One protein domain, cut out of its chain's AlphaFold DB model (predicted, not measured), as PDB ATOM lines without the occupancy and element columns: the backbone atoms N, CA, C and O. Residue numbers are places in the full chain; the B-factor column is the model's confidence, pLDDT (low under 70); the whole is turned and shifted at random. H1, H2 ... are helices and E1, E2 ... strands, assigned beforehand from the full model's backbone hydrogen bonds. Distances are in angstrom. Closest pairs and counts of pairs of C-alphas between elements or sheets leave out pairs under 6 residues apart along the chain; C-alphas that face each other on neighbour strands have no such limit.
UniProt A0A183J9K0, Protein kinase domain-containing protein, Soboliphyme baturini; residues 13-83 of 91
ATOM      1  N   ILE A  13      46.616   9.542  -1.407       94.06
ATOM      2  CA  ILE A  13      47.627  10.149  -2.283       94.06
ATOM      3  C   ILE A  13      47.818   9.285  -3.526       94.06
ATOM      4  O   ILE A  13      47.663   9.749  -4.652       94.06
ATOM      5  N   LYS A  14      48.181   8.015  -3.333       94.56
ATOM      6  CA  LYS A  14      48.374   7.053  -4.424       94.56
ATOM      7  C   LYS A  14      48.393   5.629  -3.892       94.56
ATOM      8  O   LYS A  14      48.581   5.394  -2.703       94.56
ATOM      9  N   ALA A  15      48.278   4.669  -4.799       94.62
ATOM     10  CA  ALA A  15      48.568   3.273  -4.513       94.62
ATOM     11  C   ALA A  15      49.584   2.756  -5.527       94.62
ATOM     12  O   ALA A  15      49.523   3.112  -6.706       94.62
ATOM     13  N   ARG A  16      50.505   1.913  -5.073       95.88
ATOM     14  CA  ARG A  16      51.496   1.248  -5.914       95.88
ATOM     15  C   ARG A  16      51.418  -0.250  -5.676       95.88
ATOM     16  O   ARG A  16      51.481  -0.703  -4.538       95.88
ATOM     17  N   ARG A  17      51.330  -1.016  -6.759       96.12
ATOM     18  CA  ARG A  17      51.545  -2.460  -6.706       96.12
ATOM     19  C   ARG A  17      53.036  -2.735  -6.890       96.12
ATOM     20  O   ARG A  17      53.643  -2.188  -7.808       96.12
ATOM     21  N   CYS A  18      53.613  -3.549  -6.016       94.00
ATOM     22  CA  CYS A  18      54.986  -4.032  -6.133       94.00
ATOM     23  C   CYS A  18      54.980  -5.533  -5.852       94.00
ATOM     24  O   CYS A  18      54.621  -5.943  -4.750       94.00
ATOM     25  N   ASP A  19      55.327  -6.337  -6.854       91.94
ATOM     26  CA  ASP A  19      55.278  -7.801  -6.806       91.94
ATOM     27  C   ASP A  19      53.930  -8.335  -6.280       91.94
ATOM     28  O   ASP A  19      52.899  -8.238  -6.960       91.94
ATOM     29  N   ARG A  20      53.943  -8.885  -5.057       94.44
ATOM     30  CA  ARG A  20      52.797  -9.472  -4.350       94.44
ATOM     31  C   ARG A  20      52.120  -8.509  -3.365       94.44
ATOM     32  O   ARG A  20      51.122  -8.885  -2.762       94.44
ATOM     33  N   TYR A  21      52.634  -7.289  -3.201       95.50
ATOM     34  CA  TYR A  21      52.157  -6.319  -2.214       95.50
ATOM     35  C   TYR A  21      51.461  -5.115  -2.856       95.50
ATOM     36  O   TYR A  21      51.813  -4.655  -3.949       95.50
ATOM     37  N   TYR A  22      50.496  -4.563  -2.121       95.56
ATOM     38  CA  TYR A  22      49.859  -3.286  -2.419       95.56
ATOM     39  C   TYR A  22      50.260  -2.264  -1.363       95.56
ATOM     40  O   TYR A  22      49.948  -2.412  -0.187       95.56
ATOM     41  N   TRP A  23      50.932  -1.210  -1.807       95.69
ATOM     42  CA  TRP A  23      51.316  -0.079  -0.978       95.69
ATOM     43  C   TRP A  23      50.305   1.041  -1.175       95.69
ATOM     44  O   TRP A  23      50.078   1.478  -2.307       95.69
ATOM     45  N   ILE A  24      49.705   1.511  -0.087       94.56
ATOM     46  CA  ILE A  24      48.777   2.642  -0.087       94.56
ATOM     47  C   ILE A  24      49.471   3.808   0.612       94.56
ATOM     48  O   ILE A  24      49.939   3.676   1.736       94.56
ATOM     49  N   TYR A  25      49.544   4.941  -0.077       95.19
ATOM     50  CA  TYR A  25      50.110   6.179   0.438       95.19
ATOM     51  C   TYR A  25      48.960   7.114   0.797       95.19
ATOM     52  O   TYR A  25      48.136   7.449  -0.062       95.19
ATOM     53  N   LEU A  26      48.921   7.527   2.058       94.19
ATOM     54  CA  LEU A  26      47.898   8.391   2.636       94.19
ATOM     55  C   LEU A  26      48.548   9.660   3.187       94.19
ATOM     56  O   LEU A  26      49.754   9.696   3.435       94.19
ATOM     57  N   GLU A  27      47.744  10.698   3.372       92.75
ATOM     58  CA  GLU A  27      48.121  11.837   4.201       92.75
ATOM     59  C   GLU A  27      48.517  11.397   5.618       92.75
ATOM     60  O   GLU A  27      47.910  10.498   6.201       92.75
ATOM     61  N   TYR A  28      49.556  12.037   6.163       92.62
ATOM     62  CA  TYR A  28      50.065  11.735   7.495       92.62
ATOM     63  C   TYR A  28      49.397  12.613   8.557       92.62
ATOM     64  O   TYR A  28      49.559  13.833   8.566       92.62
ATOM     65  N   ALA A  29      48.695  11.974   9.489       92.38
ATOM     66  CA  ALA A  29      48.078  12.609  10.645       92.38
ATOM     67  C   ALA A  29      49.007  12.514  11.869       92.38
ATOM     68  O   ALA A  29      49.031  11.523  12.595       92.38
ATOM     69  N   ALA A  30      49.810  13.556  12.076       91.94
ATOM     70  CA  ALA A  30      50.887  13.573  13.070       91.94
ATOM     71  C   ALA A  30      50.430  13.671  14.545       91.94
ATOM     72  O   ALA A  30      51.256  13.559  15.445       91.94
ATOM     73  N   GLY A  31      49.142  13.895  14.809       90.19
ATOM     74  CA  GLY A  31      48.556  13.987  16.150       90.19
ATOM     75  C   GLY A  31      48.140  12.645  16.762       90.19
ATOM     76  O   GLY A  31      47.526  12.650  17.830       90.19
ATOM     77  N   GLY A  32      48.458  11.525  16.103       92.12
ATOM     78  CA  GLY A  32      48.121  10.175  16.561       92.12
ATOM     79  C   GLY A  32      46.654   9.818  16.332       92.12
ATOM     80  O   GLY A  32      45.956  10.462  15.547       92.12
ATOM     81  N   SER A  33      46.182   8.778  17.009       93.25
ATOM     82  CA  SER A  33      44.791   8.330  16.949       93.25
ATOM     83  C   SER A  33      43.974   8.819  18.148       93.25
ATOM     84  O   SER A  33      44.503   9.246  19.180       93.25
ATOM     85  N   LEU A  34      42.649   8.736  18.044       92.25
ATOM     86  CA  LEU A  34      41.764   9.059  19.156       92.25
ATOM     87  C   LEU A  34      41.947   8.084  20.326       92.25
ATOM     88  O   LEU A  34      41.861   8.513  21.477       92.25
ATOM     89  N   ILE A  35      42.240   6.802  20.058       91.44
ATOM     90  CA  ILE A  35      42.501   5.832  21.132       91.44
ATOM     91  C   ILE A  35      43.730   6.230  21.957       91.44
ATOM     92  O   ILE A  35      43.664   6.170  23.183       91.44
ATOM     93  N   ASP A  36      44.790   6.741  21.321       91.00
ATOM     94  CA  ASP A  36      46.000   7.192  22.022       91.00
ATOM     95  C   ASP A  36      45.661   8.293  23.034       91.00
ATOM     96  O   ASP A  36      46.130   8.282  24.175       91.00
ATOM     97  N   ARG A  37      44.765   9.214  22.650       88.88
ATOM     98  CA  ARG A  37      44.275  10.264  23.549       88.88
ATOM     99  C   ARG A  37      43.458   9.714  24.703       88.88
ATOM    100  O   ARG A  37      43.634  10.179  25.824       88.88
ATOM    101  N   VAL A  38      42.573   8.750  24.457       89.19
ATOM    102  CA  VAL A  38      41.762   8.142  25.522       89.19
ATOM    103  C   VAL A  38      42.653   7.381  26.503       89.19
ATOM    104  O   VAL A  38      42.508   7.559  27.710       89.19
ATOM    105  N   VAL A  39      43.621   6.600  26.023       89.94
ATOM    106  CA  VAL A  39      44.563   5.867  26.886       89.94
ATOM    107  C   VAL A  39      45.398   6.827  27.736       89.94
ATOM    108  O   VAL A  39      45.594   6.577  28.928       89.94
ATOM    109  N   ALA A  40      45.807   7.974  27.184       88.56
ATOM    110  CA  ALA A  40      46.533   9.004  27.929       88.56
ATOM    111  C   ALA A  40      45.748   9.559  29.137       88.56
ATOM    112  O   ALA A  40      46.357  10.028  30.099       88.56
ATOM    113  N   THR A  41      44.414   9.448  29.145       88.44
ATOM    114  CA  THR A  41      43.569   9.841  30.291       88.44
ATOM    115  C   THR A  41      43.591   8.843  31.454       88.44
ATOM    116  O   THR A  41      42.912   9.061  32.456       88.44
ATOM    117  N   ARG A  42      44.352   7.742  31.352       86.81
ATOM    118  CA  ARG A  42      44.436   6.672  32.368       86.81
ATOM    119  C   ARG A  42      43.068   6.088  32.751       86.81
ATOM    120  O   ARG A  42      42.829   5.760  33.908       86.81
ATOM    121  N   GLY A  43      42.170   5.972  31.774       79.88
ATOM    122  CA  GLY A  43      40.836   5.391  31.962       79.88
ATOM    123  C   GLY A  43      39.776   6.357  32.497       79.88
ATOM    124  O   GLY A  43      38.627   5.956  32.642       79.88
ATOM    125  N   LEU A  44      40.119   7.630  32.734       85.56
ATOM    126  CA  LEU A  44      39.143   8.663  33.102       85.56
ATOM    127  C   LEU A  44      38.218   9.042  31.935       85.56
ATOM    128  O   LEU A  44      37.165   9.641  32.142       85.56
ATOM    129  N   GLY A  45      38.605   8.673  30.714       84.19
ATOM    130  CA  GLY A  45      37.878   9.031  29.511       84.19
ATOM    131  C   GLY A  45      38.095  10.492  29.130       84.19
ATOM    132  O   GLY A  45      38.891  11.223  29.717       84.19
ATOM    133  N   MET A  46      37.394  10.909  28.082       87.94
ATOM    134  CA  MET A  46      37.511  12.247  27.519       87.94
ATOM    135  C   MET A  46      36.439  13.178  28.093       87.94
ATOM    136  O   MET A  46      35.302  12.758  28.311       87.94
ATOM    137  N   ALA A  47      36.772  14.459  28.283       91.25
ATOM    138  CA  ALA A  47      35.783  15.460  28.666       91.25
ATOM    139  C   ALA A  47      34.646  15.523  27.621       91.25
ATOM    140  O   ALA A  47      34.924  15.479  26.418       91.25
ATOM    141  N   PRO A  48      33.371  15.692  28.028       93.19
ATOM    142  CA  PRO A  48      32.239  15.657  27.095       93.19
ATOM    143  C   PRO A  48      32.355  16.636  25.922       93.19
ATOM    144  O   PRO A  48      31.963  16.316  24.802       93.19
ATOM    145  N   LYS A  49      32.934  17.818  26.164       93.12
ATOM    146  CA  LYS A  49      33.158  18.845  25.138       93.12
ATOM    147  C   LYS A  49      34.111  18.367  24.038       93.12
ATOM    148  O   LYS A  49      33.831  18.570  22.859       93.12
ATOM    149  N   ASP A  50      35.197  17.703  24.420       90.88
ATOM    150  CA  ASP A  50      36.189  17.186  23.476       90.88
ATOM    151  C   ASP A  50      35.627  15.975  22.721       90.88
ATOM    152  O   ASP A  50      35.754  15.884  21.501       90.88
ATOM    153  N   ALA A  51      34.907  15.088  23.417       92.19
ATOM    154  CA  ALA A  51      34.242  13.951  22.785       92.19
ATOM    155  C   ALA A  51      33.226  14.418  21.730       92.19
ATOM    156  O   ALA A  51      33.193  13.896  20.614       92.19
ATOM    157  N   GLN A  52      32.441  15.453  22.046       95.31
ATOM    158  CA  GLN A  52      31.492  16.049  21.111       95.31
ATOM    159  C   GLN A  52      32.187  16.676  19.893       95.31
ATOM    160  O   GLN A  52      31.651  16.599  18.784       95.31
ATOM    161  N   PHE A  53      33.365  17.279  20.076       93.62
ATOM    162  CA  PHE A  53      34.158  17.852  18.989       93.62
ATOM    163  C   PHE A  53      34.571  16.784  17.966       93.62
ATOM    164  O   PHE A  53      34.252  16.927  16.784       93.62
ATOM    165  N   TYR A  54      35.179  15.678  18.410       93.81
ATOM    166  CA  TYR A  54      35.567  14.583  17.510       93.81
ATOM    167  C   TYR A  54      34.357  13.868  16.908       93.81
ATOM    168  O   TYR A  54      34.353  13.543  15.721       93.81
ATOM    169  N   PHE A  55      33.298  13.659  17.696       95.06
ATOM    170  CA  PHE A  55      32.085  13.008  17.209       95.06
ATOM    171  C   PHE A  55      31.430  13.798  16.072       95.06
ATOM    172  O   PHE A  55      30.980  13.213  15.090       95.06
ATOM    173  N   ARG A  56      31.414  15.134  16.153       97.06
ATOM    174  CA  ARG A  56      30.857  15.978  15.089       97.06
ATOM    175  C   ARG A  56      31.619  15.824  13.774       97.06
ATOM    176  O   ARG A  56      30.977  15.656  12.741       97.06
ATOM    177  N   GLN A  57      32.949  15.822  13.826       96.31
ATOM    178  CA  GLN A  57      33.796  15.600  12.649       96.31
ATOM    179  C   GLN A  57      33.605  14.198  12.067       96.31
ATOM    180  O   GLN A  57      33.475  14.046  10.854       96.31
ATOM    181  N   LEU A  58      33.511  13.176  12.928       96.94
ATOM    182  CA  LEU A  58      33.232  11.805  12.502       96.94
ATOM    183  C   LEU A  58      31.907  11.717  11.740       96.94
ATOM    184  O   LEU A  58      31.858  11.151  10.651       96.94
ATOM    185  N   ILE A  59      30.827  12.271  12.298       97.88
ATOM    186  CA  ILE A  59      29.507  12.225  11.658       97.88
ATOM    187  C   ILE A  59      29.510  12.981  10.330       97.88
ATOM    188  O   ILE A  59      28.894  12.520   9.369       97.88
ATOM    189  N   ASP A  60      30.221  14.101  10.251       97.94
ATOM    190  CA  ASP A  60      30.356  14.868   9.017       97.94
ATOM    191  C   ASP A  60      31.107  14.081   7.921       97.94
ATOM    192  O   ASP A  60      30.595  13.914   6.809       97.94
ATOM    193  N   ALA A  61      32.234  13.449   8.267       97.00
ATOM    194  CA  ALA A  61      32.975  12.549   7.379       97.00
ATOM    195  C   ALA A  61      32.131  11.352   6.909       97.00
ATOM    196  O   ALA A  61      32.087  11.037   5.716       97.00
ATOM    197  N   VAL A  62      31.425  10.691   7.834       97.38
ATOM    198  CA  VAL A  62      30.560   9.535   7.544       97.38
ATOM    199  C   VAL A  62      29.416   9.939   6.614       97.38
ATOM    200  O   VAL A  62      29.140   9.263   5.622       97.38
ATOM    201  N   LYS A  63      28.779  11.083   6.874       98.00
ATOM    202  CA  LYS A  63      27.735  11.641   6.011       98.00
ATOM    203  C   LYS A  63      28.262  11.911   4.603       98.00
ATOM    204  O   LYS A  63      27.567  11.608   3.631       98.00
ATOM    205  N   TYR A  64      29.471  12.454   4.479       97.69
ATOM    206  CA  TYR A  64      30.112  12.688   3.188       97.69
ATOM    207  C   TYR A  64      30.337  11.386   2.406       97.69
ATOM    208  O   TYR A  64      29.884  11.276   1.264       97.69
ATOM    209  N   ILE A  65      30.978  10.376   3.005       96.69
ATOM    210  CA  ILE A  65      31.262   9.112   2.300       96.69
ATOM    211  C   ILE A  65      29.976   8.348   1.957       96.69
ATOM    212  O   ILE A  65      29.869   7.805   0.856       96.69
ATOM    213  N   HIS A  66      28.958   8.389   2.826       97.06
ATOM    214  CA  HIS A  66      27.660   7.768   2.563       97.06
ATOM    215  C   HIS A  66      26.954   8.425   1.370       97.06
ATOM    216  O   HIS A  66      26.420   7.724   0.515       97.06
ATOM    217  N   ARG A  67      27.021   9.758   1.233       97.06
ATOM    218  CA  ARG A  67      26.513  10.480   0.045       97.06
ATOM    219  C   ARG A  67      27.227  10.094  -1.250       97.06
ATOM    220  O   ARG A  67      26.666  10.266  -2.327       97.06
ATOM    221  N   LYS A  68      28.453   9.577  -1.159       95.75
ATOM    222  CA  LYS A  68      29.226   9.036  -2.287       95.75
ATOM    223  C   LYS A  68      28.993   7.532  -2.504       95.75
ATOM    224  O   LYS A  68      29.674   6.945  -3.338       95.75
ATOM    225  N   GLY A  69      28.063   6.910  -1.771       95.69
ATOM    226  CA  GLY A  69      27.751   5.481  -1.872       95.69
ATOM    227  C   GLY A  69      28.806   4.562  -1.248       95.69
ATOM    228  O   GLY A  69      28.889   3.394  -1.614       95.69
ATOM    229  N   VAL A  70      29.642   5.078  -0.340       95.19
ATOM    230  CA  VAL A  70      30.735   4.329   0.294       95.19
ATOM    231  C   VAL A  70      30.442   4.138   1.777       95.19
ATOM    232  O   VAL A  70      30.273   5.119   2.492       95.19
ATOM    233  N   ALA A  71      30.459   2.893   2.253       95.00
ATOM    234  CA  ALA A  71      30.472   2.574   3.680       95.00
ATOM    235  C   ALA A  71      31.917   2.460   4.195       95.00
ATOM    236  O   ALA A  71      32.771   1.897   3.510       95.00
ATOM    237  N   HIS A  72      32.197   2.968   5.401       94.75
ATOM    238  CA  HIS A  72      33.540   2.887   5.998       94.75
ATOM    239  C   HIS A  72      33.902   1.467   6.468       94.75
ATOM    240  O   HIS A  72      35.046   1.049   6.334       94.75
ATOM    241  N   LEU A  73      32.929   0.732   7.024       96.25
ATOM    242  CA  LEU A  73      33.036  -0.646   7.540       96.25
ATOM    243  C   LEU A  73      33.975  -0.878   8.740       96.25
ATOM    244  O   LEU A  73      33.843  -1.903   9.393       96.25
ATOM    245  N   ASP A  74      34.860   0.063   9.073       95.56
ATOM    246  CA  ASP A  74      35.783  -0.066  10.216       95.56
ATOM    247  C   ASP A  74      35.826   1.203  11.092       95.56
ATOM    248  O   ASP A  74      36.880   1.789  11.331       95.56
ATOM    249  N   VAL A  75      34.657   1.732  11.473       95.31
ATOM    250  CA  VAL A  75      34.575   2.938  12.323       95.31
ATOM    251  C   VAL A  75      34.874   2.562  13.771       95.31
ATOM    252  O   VAL A  75      34.061   1.907  14.420       95.31
ATOM    253  N   LYS A  76      36.032   2.995  14.273       93.88
ATOM    254  CA  LYS A  76      36.517   2.744  15.636       93.88
ATOM    255  C   LYS A  76      37.585   3.775  16.036       93.88
ATOM    256  O   LYS A  76      38.199   4.346  15.131       93.88
ATOM    257  N   PRO A  77      37.818   4.041  17.337       91.00
ATOM    258  CA  PRO A  77      38.736   5.093  17.802       91.00
ATOM    259  C   PRO A  77      40.162   5.029  17.225       91.00
ATOM    260  O   PRO A  77      40.804   6.061  17.053       91.00
ATOM    261  N   GLU A  78      40.643   3.839  16.882       93.94
ATOM    262  CA  GLU A  78      41.942   3.574  16.257       93.94
ATOM    263  C   GLU A  78      42.059   4.178  14.850       93.94
ATOM    264  O   GLU A  78      43.140   4.584  14.437       93.94
ATOM    265  N   ASN A  79      40.938   4.280  14.129       95.06
ATOM    266  CA  ASN A  79      40.874   4.817  12.768       95.06
ATOM    267  C   ASN A  79      40.464   6.298  12.725       95.06
ATOM    268  O   ASN A  79      40.321   6.867  11.643       95.06
ATOM    269  N   LEU A  80      40.276   6.937  13.883       94.75
ATOM    270  CA  LEU A  80      40.074   8.380  13.982       94.75
ATOM    271  C   LEU A  80      41.434   9.033  14.215       94.75
ATOM    272  O   LEU A  80      41.900   9.138  15.348       94.75
ATOM    273  N   LEU A  81      42.081   9.435  13.124       95.44
ATOM    274  CA  LEU A  81      43.402  10.052  13.163       95.44
ATOM    275  C   LEU A  81      43.307  11.568  13.352       95.44
ATOM    276  O   LEU A  81      42.395  12.220  12.851       95.44
ATOM    277  N   ILE A  82      44.275  12.129  14.065       92.25
ATOM    278  CA  ILE A  82      44.292  13.525  14.490       92.25
ATOM    279  C   ILE A  82      45.444  14.228  13.777       92.25
ATOM    280  O   ILE A  82      46.584  13.770  13.809       92.25
ATOM    281  N   SER A  83      45.168  15.350  13.117       87.44
ATOM    282  CA  SER A  83      46.218  16.159  12.488       87.44
ATOM    283  C   SER A  83      47.079  16.879  13.540       87.44
ATOM    284  O   SER A  83      46.594  17.223  14.620       87.44
TER     285      SER A  83
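Overview. This is residues 13 to 83 of the 91 residues of the protein "Protein kinase domain-containing protein" of Soboliphyme baturini (UniProt A0A183J9K0). This is an open, elongated frame: a two-stranded hairpin of E1 and E2 forms one end, with residues 17 to 22 sticking out, and the short helix H1 and the long helix H2 lie toward the other end, just short of contact. After H2, residues 68 to 83, with no named element, fold back toward the middle. The printed part has 71 residues, with two named strands and two named helices in the order E1, E2, H1, H2; the two strands form an antiparallel sheet, and the class is mixed, helices and strands. It is loose, with a radius of gyration of the C-alphas of 15.2 A and spans of 46 by 30 by 19 A.

Arrangement. E1, residues 13 to 18, and E2, residues 21 to 26, are antiparallel at 167 degrees and form a hairpin with a tight link. N 16 and O 23 are 2.8 A apart and N 23 and O 16 are 2.8 A apart, both within hydrogen-bond range. C-alphas 15 and 24 face each other at 4.5 A. A short link of 7 residues leads to H1, residues 34 to 40, which is apart from E1. Another short link of 7 residues leads to H2, residues 48 to 67. H1 and H2 are apart, but only just, their closest C-alphas being 8.5 A apart. H2 is also apart from E1 and from E2. In H1 and H2 every O i to N i+4 pair is within hydrogen-bond range.

Along the chain. E1 begins at C-alpha 13, (47.627, 10.149, -2.283), and is 16.4 A long from first to last C-alpha; E2 is 16.1 A long. H1 is 10.0 A long. H2 is 28.1 A long and ends at C-alpha 67, (26.513, 10.480, 0.045).

Size, cuts and confidence. The C-alphas of Asp 19 and Pro 48, the two farthest apart, are 47.2 A apart. Residues 39 to 44 stand free, as do residues 64 to 69, of which 64 to 67 belong to H2. The printed part has no cut and no long link between named elements. Its mean pLDDT is 93.4, and no printed residue is under 70.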